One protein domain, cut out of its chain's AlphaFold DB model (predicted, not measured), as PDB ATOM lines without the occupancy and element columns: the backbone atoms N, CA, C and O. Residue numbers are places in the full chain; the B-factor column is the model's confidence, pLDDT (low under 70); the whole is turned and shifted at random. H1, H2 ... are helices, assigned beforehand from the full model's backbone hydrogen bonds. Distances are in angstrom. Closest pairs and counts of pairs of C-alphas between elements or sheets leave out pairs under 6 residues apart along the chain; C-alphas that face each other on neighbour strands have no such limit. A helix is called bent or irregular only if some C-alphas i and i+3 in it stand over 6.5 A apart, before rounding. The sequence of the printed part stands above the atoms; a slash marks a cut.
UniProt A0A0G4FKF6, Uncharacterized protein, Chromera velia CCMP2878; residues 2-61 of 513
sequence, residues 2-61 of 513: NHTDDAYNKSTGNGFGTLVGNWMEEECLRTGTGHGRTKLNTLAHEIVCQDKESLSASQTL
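AT A GLANCE: This is residues 2 to 61 of the 513 residues of an uncharacterized protein of Chromera velia CCMP2878 (UniProt A0A0G4FKF6). One long helix, H2, sticks out with its residues 46 to 61 as an arm from a small body, which holds the helix H1, the loop stretch of residues 2 to 22, the link after H1 and the first residues of H2. The arm makes much of the length, and the body without it is close to a compact globule, spanning 28 by 20 by 16 A. The printed part has 60 residues with two named helices, H1 then H2 along the chain, and no named strand; the class is all helix. The whole is only just loose, close to extended, with a radius of gyration of the C-alphas of 15.2 A and spans of 53 by 22 by 16 A.

HOW THE PARTS SIT: H2, residues 40 to 61, is the longest helix, and its residues 46 to 61 stand free. H1, residues 23 to 33, is apart from H2, with no C-alpha of the one within 8 A of the other. A short link, residues 34 to 39, joins the two. In both H1 and H2 every O i to N i+4 pair is within hydrogen-bond range. Neither helix is bent.

IN THESE COORDINATES: H2 has 22 residues and measures 31.8 A from C-alpha 40 at (2.442, 21.900, 38.456) to C-alpha 61 at (-25.822, 15.308, 51.459). H1 has 11 residues and measures 15.1 A from C-alpha 23, at (6.079, 36.179, 28.303), to C-alpha 33. Residues 2 to 22, before H1, form a long stretch with no named element.

THE WHOLE: The C-alphas of Asn 2 and Leu 61, the two farthest apart, are 54.0 A apart. The printed part has no cut. The mean pLDDT of the printed part is 70.9; residues 2 to 6, 13 to 14 and 38 to 61 are under 70. The mean is 87 for H1 and 59 for H2.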
ATOM      1  N   ASN A   2      22.565  33.223  32.920       39.72
ATOM      2  CA  ASN A   2      21.263  33.632  32.386       39.72
ATOM      3  C   ASN A   2      20.231  33.365  33.483       39.72
ATOM      4  O   ASN A   2      19.851  32.216  33.688       39.72
ATOM      5  N   HIS A   3      19.837  34.398  34.223       56.16
ATOM      6  CA  HIS A   3      18.707  34.307  35.141       56.16
ATOM      7  C   HIS A   3      17.453  34.683  34.353       56.16
ATOM      8  O   HIS A   3      17.270  35.848  34.008       56.16
ATOM      9  N   THR A   4      16.626  33.697  34.001       61.50
ATOM     10  CA  THR A   4      15.247  33.982  33.604       61.50
ATOM     11  C   THR A   4      14.515  34.443  34.857       61.50
ATOM     12  O   THR A   4      14.508  33.754  35.875       61.50
ATOM     13  N   ASP A   5      13.984  35.663  34.821       62.25
ATOM     14  CA  ASP A   5      13.235  36.239  35.934       62.25
ATOM     15  C   ASP A   5      11.821  35.633  35.963       62.25
ATOM     16  O   ASP A   5      10.840  36.238  35.536       62.25
ATOM     17  N   ASP A   6      11.732  34.376  36.409       66.69
ATOM     18  CA  ASP A   6      10.493  33.583  36.475       66.69
ATOM     19  C   ASP A   6       9.679  33.888  37.757       66.69
ATOM     20  O   ASP A   6       8.926  33.058  38.281       66.69
ATOM     21  N   ALA A   7       9.851  35.086  38.326       77.62
ATOM     22  CA  ALA A   7       9.131  35.516  39.521       77.62
ATOM     23  C   ALA A   7       7.631  35.748  39.255       77.62
ATOM     24  O   ALA A   7       6.813  35.588  40.168       77.62
ATOM     25  N   TYR A   8       7.270  36.066  38.010       75.44
ATOM     26  CA  TYR A   8       5.914  36.400  37.572       75.44
ATOM     27  C   TYR A   8       5.249  35.223  36.824       75.44
ATOM     28  O   TYR A   8       5.898  34.237  36.499       75.44
ATOM     29  N   ASN A   9       3.929  35.278  36.603       76.31
ATOM     30  CA  ASN A   9       3.145  34.266  35.858       76.31
ATOM     31  C   ASN A   9       3.057  32.847  36.448       76.31
ATOM     32  O   ASN A   9       2.631  31.908  35.775       76.31
ATOM     33  N   LYS A  10       3.331  32.687  37.749       77.94
ATOM     34  CA  LYS A  10       3.230  31.388  38.443       77.94
ATOM     35  C   LYS A  10       1.822  30.774  38.426       77.94
ATOM     36  O   LYS A  10       1.698  29.553  38.490       77.94
ATOM     37  N   SER A  11       0.774  31.590  38.326       77.69
ATOM     38  CA  SER A  11      -0.619  31.148  38.188       77.69
ATOM     39  C   SER A  11      -1.406  32.187  37.396       77.69
ATOM     40  O   SER A  11      -1.650  33.281  37.899       77.69
ATOM     41  N   THR A  12      -1.804  31.875  36.162       70.75
ATOM     42  CA  THR A  12      -2.556  32.839  35.341       70.75
ATOM     43  C   THR A  12      -4.058  32.575  35.298       70.75
ATOM     44  O   THR A  12      -4.764  33.390  34.723       70.75
ATOM     45  N   GLY A  13      -4.564  31.497  35.916       62.12
ATOM     46  CA  GLY A  13      -6.009  31.260  36.089       62.12
ATOM     47  C   GLY A  13      -6.823  31.452  34.802       62.12
ATOM     48  O   GLY A  13      -7.784  32.210  34.801       62.12
ATOM     49  N   ASN A  14      -6.391  30.820  33.703       67.06
ATOM     50  CA  ASN A  14      -6.899  30.958  32.324       67.06
ATOM     51  C   ASN A  14      -6.599  32.284  31.592       67.06
ATOM     52  O   ASN A  14      -6.896  32.396  30.406       67.06
ATOM     53  N   GLY A  15      -5.967  33.263  32.235       74.62
ATOM     54  CA  GLY A  15      -5.475  34.489  31.599       74.62
ATOM     55  C   GLY A  15      -4.084  34.356  30.960       74.62
ATOM     56  O   GLY A  15      -3.354  33.385  31.187       74.62
ATOM     57  N   PHE A  16      -3.695  35.384  30.198       74.81
ATOM     58  CA  PHE A  16      -2.408  35.479  29.489       74.81
ATOM     59  C   PHE A  16      -1.207  35.842  30.390       74.81
ATOM     60  O   PHE A  16      -0.068  35.755  29.949       74.81
ATOM     61  N   GLY A  17      -1.438  36.182  31.664       83.06
ATOM     62  CA  GLY A  17      -0.380  36.612  32.587       83.06
ATOM     63  C   GLY A  17       0.075  38.062  32.364       83.06
ATOM     64  O   GLY A  17      -0.546  38.819  31.621       83.06
ATOM     65  N   THR A  18       1.131  38.474  33.063       84.69
ATOM     66  CA  THR A  18       1.805  39.766  32.903       84.69
ATOM     67  C   THR A  18       2.889  39.686  31.826       84.69
ATOM     68  O   THR A  18       3.485  38.635  31.599       84.69
ATOM     69  N   LEU A  19       3.205  40.822  31.197       89.25
ATOM     70  CA  LEU A  19       4.251  40.938  30.166       89.25
ATOM     71  C   LEU A  19       5.677  41.017  30.751       89.25
ATOM     72  O   LEU A  19       6.576  41.602  30.147       89.25
ATOM     73  N   VAL A  20       5.889  40.487  31.958       85.81
ATOM     74  CA  VAL A  20       7.193  40.508  32.635       85.81
ATOM     75  C   VAL A  20       7.913  39.187  32.368       85.81
ATOM     76  O   VAL A  20       7.324  38.120  32.510       85.81
ATOM     77  N   GLY A  21       9.188  39.255  31.978       87.12
ATOM     78  CA  GLY A  21       9.993  38.081  31.630       87.12
ATOM     79  C   GLY A  21       9.793  37.619  30.182       87.12
ATOM     80  O   GLY A  21       9.467  38.411  29.299       87.12
ATOM     81  N   ASN A  22      10.008  36.329  29.917       85.25
ATOM     82  CA  ASN A  22       9.884  35.738  28.577       85.25
ATOM     83  C   ASN A  22       8.421  35.361  28.255       85.25
ATOM     84  O   ASN A  22       8.099  34.218  27.924       85.25
ATOM     85  N   TRP A  23       7.530  36.341  28.412       88.62
ATOM     86  CA  TRP A  23       6.079  36.179  28.303       88.62
ATOM     87  C   TRP A  23       5.639  35.727  26.905       88.62
ATOM     88  O   TRP A  23       4.705  34.945  26.783       88.62
ATOM     89  N   MET A  24       6.338  36.165  25.853       87.25
ATOM     90  CA  MET A  24       5.950  35.876  24.471       87.25
ATOM     91  C   MET A  24       6.168  34.402  24.095       87.25
ATOM     92  O   MET A  24       5.333  33.803  23.417       87.25
ATOM     93  N   GLU A  25       7.258  33.786  24.565       85.88
ATOM     94  CA  GLU A  25       7.465  32.342  24.399       85.88
ATOM     95  C   GLU A  25       6.436  31.546  25.214       85.88
ATOM     96  O   GLU A  25       5.901  30.541  24.740       85.88
ATOM     97  N   GLU A  26       6.110  32.012  26.422       86.44
ATOM     98  CA  GLU A  26       5.106  31.377  27.274       86.44
ATOM     99  C   GLU A  26       3.693  31.448  26.670       86.44
ATOM    100  O   GLU A  26       2.959  30.458  26.715       86.44
ATOM    101  N   GLU A  27       3.325  32.573  26.058       87.69
ATOM    102  CA  GLU A  27       2.073  32.727  25.316       87.69
ATOM    103  C   GLU A  27       2.015  31.759  24.128       87.69
ATOM    104  O   GLU A  27       1.050  31.008  24.002       87.69
ATOM    105  N   CYS A  28       3.083  31.674  23.326       86.75
ATOM    106  CA  CYS A  28       3.161  30.723  22.212       86.75
ATOM    107  C   CYS A  28       2.994  29.266  22.678       86.75
ATOM    108  O   CYS A  28       2.276  28.486  22.044       86.75
ATOM    109  N   LEU A  29       3.612  28.895  23.805       85.81
ATOM    110  CA  LEU A  29       3.463  27.566  24.407       85.81
ATOM    111  C   LEU A  29       2.032  27.310  24.898       85.81
ATOM    112  O   LEU A  29       1.505  26.214  24.680       85.81
ATOM    113  N   ARG A  30       1.383  28.309  25.512       86.81
ATOM    114  CA  ARG A  30      -0.019  28.226  25.955       86.81
ATOM    115  C   ARG A  30      -0.966  28.066  24.775       86.81
ATOM    116  O   ARG A  30      -1.808  27.177  24.809       86.81
ATOM    117  N   THR A  31      -0.798  28.844  23.710       86.56
ATOM    118  CA  THR A  31      -1.611  28.707  22.495       86.56
ATOM    119  C   THR A  31      -1.377  27.361  21.807       86.56
ATOM    120  O   THR A  31      -2.318  26.746  21.310       86.56
ATOM    121  N   GLY A  32      -0.131  26.875  21.781       86.12
ATOM    122  CA  GLY A  32       0.221  25.620  21.118       86.12
ATOM    123  C   GLY A  32      -0.230  24.365  21.869       86.12
ATOM    124  O   GLY A  32      -0.701  23.420  21.235       86.12
ATOM    125  N   THR A  33      -0.083  24.353  23.197       84.75
ATOM    126  CA  THR A  33      -0.232  23.149  24.041       84.75
ATOM    127  C   THR A  33      -1.326  23.257  25.106       84.75
ATOM    128  O   THR A  33      -1.525  22.322  25.883       84.75
ATOM    129  N   GLY A  34      -1.999  24.404  25.210       85.94
ATOM    130  CA  GLY A  34      -2.934  24.731  26.292       85.94
ATOM    131  C   GLY A  34      -2.261  25.068  27.630       85.94
ATOM    132  O   GLY A  34      -2.942  25.452  28.574       85.94
ATOM    133  N   HIS A  35      -0.931  24.940  27.738       83.31
ATOM    134  CA  HIS A  35      -0.214  25.005  29.013       83.31
ATOM    135  C   HIS A  35       1.069  25.843  28.919       83.31
ATOM    136  O   HIS A  35       1.876  25.660  28.009       83.31
ATOM    137  N   GLY A  36       1.298  26.708  29.913       84.06
ATOM    138  CA  GLY A  36       2.559  27.443  30.077       84.06
ATOM    139  C   GLY A  36       3.705  26.567  30.598       84.06
ATOM    140  O   GLY A  36       3.596  25.336  30.686       84.06
ATOM    141  N   ARG A  37       4.823  27.201  30.972       77.19
ATOM    142  CA  ARG A  37       6.026  26.510  31.480       77.19
ATOM    143  C   ARG A  37       5.767  25.749  32.788       77.19
ATOM    144  O   ARG A  37       6.261  24.639  32.970       77.19
ATOM    145  N   THR A  38       4.931  26.292  33.668       67.62
ATOM    146  CA  THR A  38       4.596  25.726  34.986       67.62
ATOM    147  C   THR A  38       3.323  24.874  34.928       67.62
ATOM    148  O   THR A  38       2.224  25.357  35.181       67.62
ATOM    149  N   LYS A  39       3.452  23.572  34.632       62.56
ATOM    150  CA  LYS A  39       2.312  22.623  34.668       62.56
ATOM    151  C   LYS A  39       1.821  22.284  36.082       62.56
ATOM    152  O   LYS A  39       0.645  21.991  36.266       62.56
ATOM    153  N   LEU A  40       2.712  22.339  37.077       56.69
ATOM    154  CA  LEU A  40       2.442  21.900  38.456       56.69
ATOM    155  C   LEU A  40       1.284  22.655  39.128       56.69
ATOM    156  O   LEU A  40       0.536  22.056  39.893       56.69
ATOM    157  N   ASN A  41       1.094  23.938  38.813       57.66
ATOM    158  CA  ASN A  41       0.078  24.751  39.482       57.66
ATOM    159  C   ASN A  41      -1.328  24.578  38.905       57.66
ATOM    160  O   ASN A  41      -2.287  24.764  39.645       57.66
ATOM    161  N   THR A  42      -1.478  24.206  37.630       59.22
ATOM    162  CA  THR A  42      -2.811  24.024  37.034       59.22
ATOM    163  C   THR A  42      -3.491  22.784  37.602       59.22
ATOM    164  O   THR A  42      -4.614  22.886  38.076       59.22
ATOM    165  N   LEU A  43      -2.778  21.652  37.666       62.12
ATOM    166  CA  LEU A  43      -3.301  20.429  38.285       62.12
ATOM    167  C   LEU A  43      -3.527  20.607  39.790       62.12
ATOM    168  O   LEU A  43      -4.542  20.160  40.308       62.12
ATOM    169  N   ALA A  44      -2.633  21.308  40.497       62.25
ATOM    170  CA  ALA A  44      -2.842  21.613  41.912       62.25
ATOM    171  C   ALA A  44      -4.073  22.511  42.137       62.25
ATOM    172  O   ALA A  44      -4.833  22.284  43.074       62.25
ATOM    173  N   HIS A  45      -4.308  23.503  41.274       61.62
ATOM    174  CA  HIS A  45      -5.495  24.355  41.341       61.62
ATOM    175  C   HIS A  45      -6.774  23.578  40.998       61.62
ATOM    176  O   HIS A  45      -7.795  23.762  41.654       61.62
ATOM    177  N   GLU A  46      -6.725  22.690  40.007       62.22
ATOM    178  CA  GLU A  46      -7.862  21.864  39.591       62.22
ATOM    179  C   GLU A  46      -8.244  20.834  40.665       62.22
ATOM    180  O   GLU A  46      -9.422  20.716  40.994       62.22
ATOM    181  N   ILE A  47      -7.260  20.191  41.305       64.44
ATOM    182  CA  ILE A  47      -7.480  19.300  42.457       64.44
ATOM    183  C   ILE A  47      -8.107  20.076  43.626       64.44
ATOM    184  O   ILE A  47      -9.110  19.643  44.189       64.44
ATOM    185  N   VAL A  48      -7.593  21.269  43.946       61.31
ATOM    186  CA  VAL A  48      -8.150  22.116  45.020       61.31
ATOM    187  C   VAL A  48      -9.569  22.610  44.697       61.31
ATOM    188  O   VAL A  48     -10.372  22.810  45.609       61.31
ATOM    189  N   CYS A  49      -9.907  22.816  43.423       59.53
ATOM    190  CA  CYS A  49     -11.261  23.182  43.000       59.53
ATOM    191  C   CYS A  49     -12.233  21.993  43.056       59.53
ATOM    192  O   CYS A  49     -13.339  22.156  43.569       59.53
ATOM    193  N   GLN A  50     -11.812  20.802  42.618       58.69
ATOM    194  CA  GLN A  50     -12.621  19.579  42.700       58.69
ATOM    195  C   GLN A  50     -12.899  19.169  44.153       58.69
ATOM    196  O   GLN A  50     -14.007  18.732  44.470       58.69
ATOM    197  N   ASP A  51     -11.948  19.388  45.063       58.97
ATOM    198  CA  ASP A  51     -12.152  19.152  46.496       58.97
ATOM    199  C   ASP A  51     -13.171  20.124  47.117       58.97
ATOM    200  O   ASP A  51     -13.909  19.761  48.031       58.97
ATOM    201  N   LYS A  52     -13.290  21.353  46.602       59.78
ATOM    202  CA  LYS A  52     -14.310  22.309  47.069       59.78
ATOM    203  C   LYS A  52     -15.713  21.966  46.571       59.78
ATOM    204  O   LYS A  52     -16.676  22.157  47.312       59.78
ATOM    205  N   GLU A  53     -15.836  21.451  45.351       58.66
ATOM    206  CA  GLU A  53     -17.115  20.971  44.810       58.66
ATOM    207  C   GLU A  53     -17.560  19.661  45.472       58.66
ATOM    208  O   GLU A  53     -18.740  19.494  45.780       58.66
ATOM    209  N   SER A  54     -16.628  18.759  45.789       60.47
ATOM    210  CA  SER A  54     -16.946  17.538  46.539       60.47
ATOM    211  C   SER A  54     -17.308  17.829  48.003       60.47
ATOM    212  O   SER A  54     -18.203  17.179  48.554       60.47
ATOM    213  N   LEU A  55     -16.710  18.858  48.619       57.62
ATOM    214  CA  LEU A  55     -17.107  19.360  49.939       57.62
ATOM    215  C   LEU A  55     -18.496  20.023  49.931       57.62
ATOM    216  O   LEU A  55     -19.253  19.824  50.883       57.62
ATOM    217  N   SER A  56     -18.875  20.751  48.874       61.91
ATOM    218  CA  SER A  56     -20.225  21.333  48.768       61.91
ATOM    219  C   SER A  56     -21.296  20.265  48.501       61.91
ATOM    220  O   SER A  56     -22.374  20.302  49.104       61.91
ATOM    221  N   ALA A  57     -20.979  19.247  47.695       57.12
ATOM    222  CA  ALA A  57     -21.841  18.083  47.481       57.12
ATOM    223  C   ALA A  57     -22.023  17.259  48.770       57.12
ATOM    224  O   ALA A  57     -23.136  16.843  49.088       57.12
ATOM    225  N   SER A  58     -20.958  17.100  49.562       55.88
ATOM    226  CA  SER A  58     -21.004  16.403  50.857       55.88
ATOM    227  C   SER A  58     -21.779  17.190  51.924       55.88
ATOM    228  O   SER A  58     -22.524  16.596  52.702       55.88
ATOM    229  N   GLN A  59     -21.684  18.527  51.936       58.06
ATOM    230  CA  GLN A  59     -22.520  19.380  52.797       58.06
ATOM    231  C   GLN A  59     -24.002  19.347  52.401       58.06
ATOM    232  O   GLN A  59     -24.868  19.367  53.276       58.06
ATOM    233  N   THR A  60     -24.297  19.234  51.104       59.69
ATOM    234  CA  THR A  60     -25.671  19.063  50.606       59.69
ATOM    235  C   THR A  60     -26.234  17.697  51.017       59.69
ATOM    236  O   THR A  60     -27.385  17.610  51.439       59.69
ATOM    237  N   LEU A  61     -25.412  16.640  51.003       52.03
ATOM    238  CA  LEU A  61     -25.822  15.308  51.459       52.03
ATOM    239  C   LEU A  61     -26.116  15.267  52.971       52.03
ATOM    240  O   LEU A  61     -27.122  14.684  53.378       52.03
TER     241      LEU A  61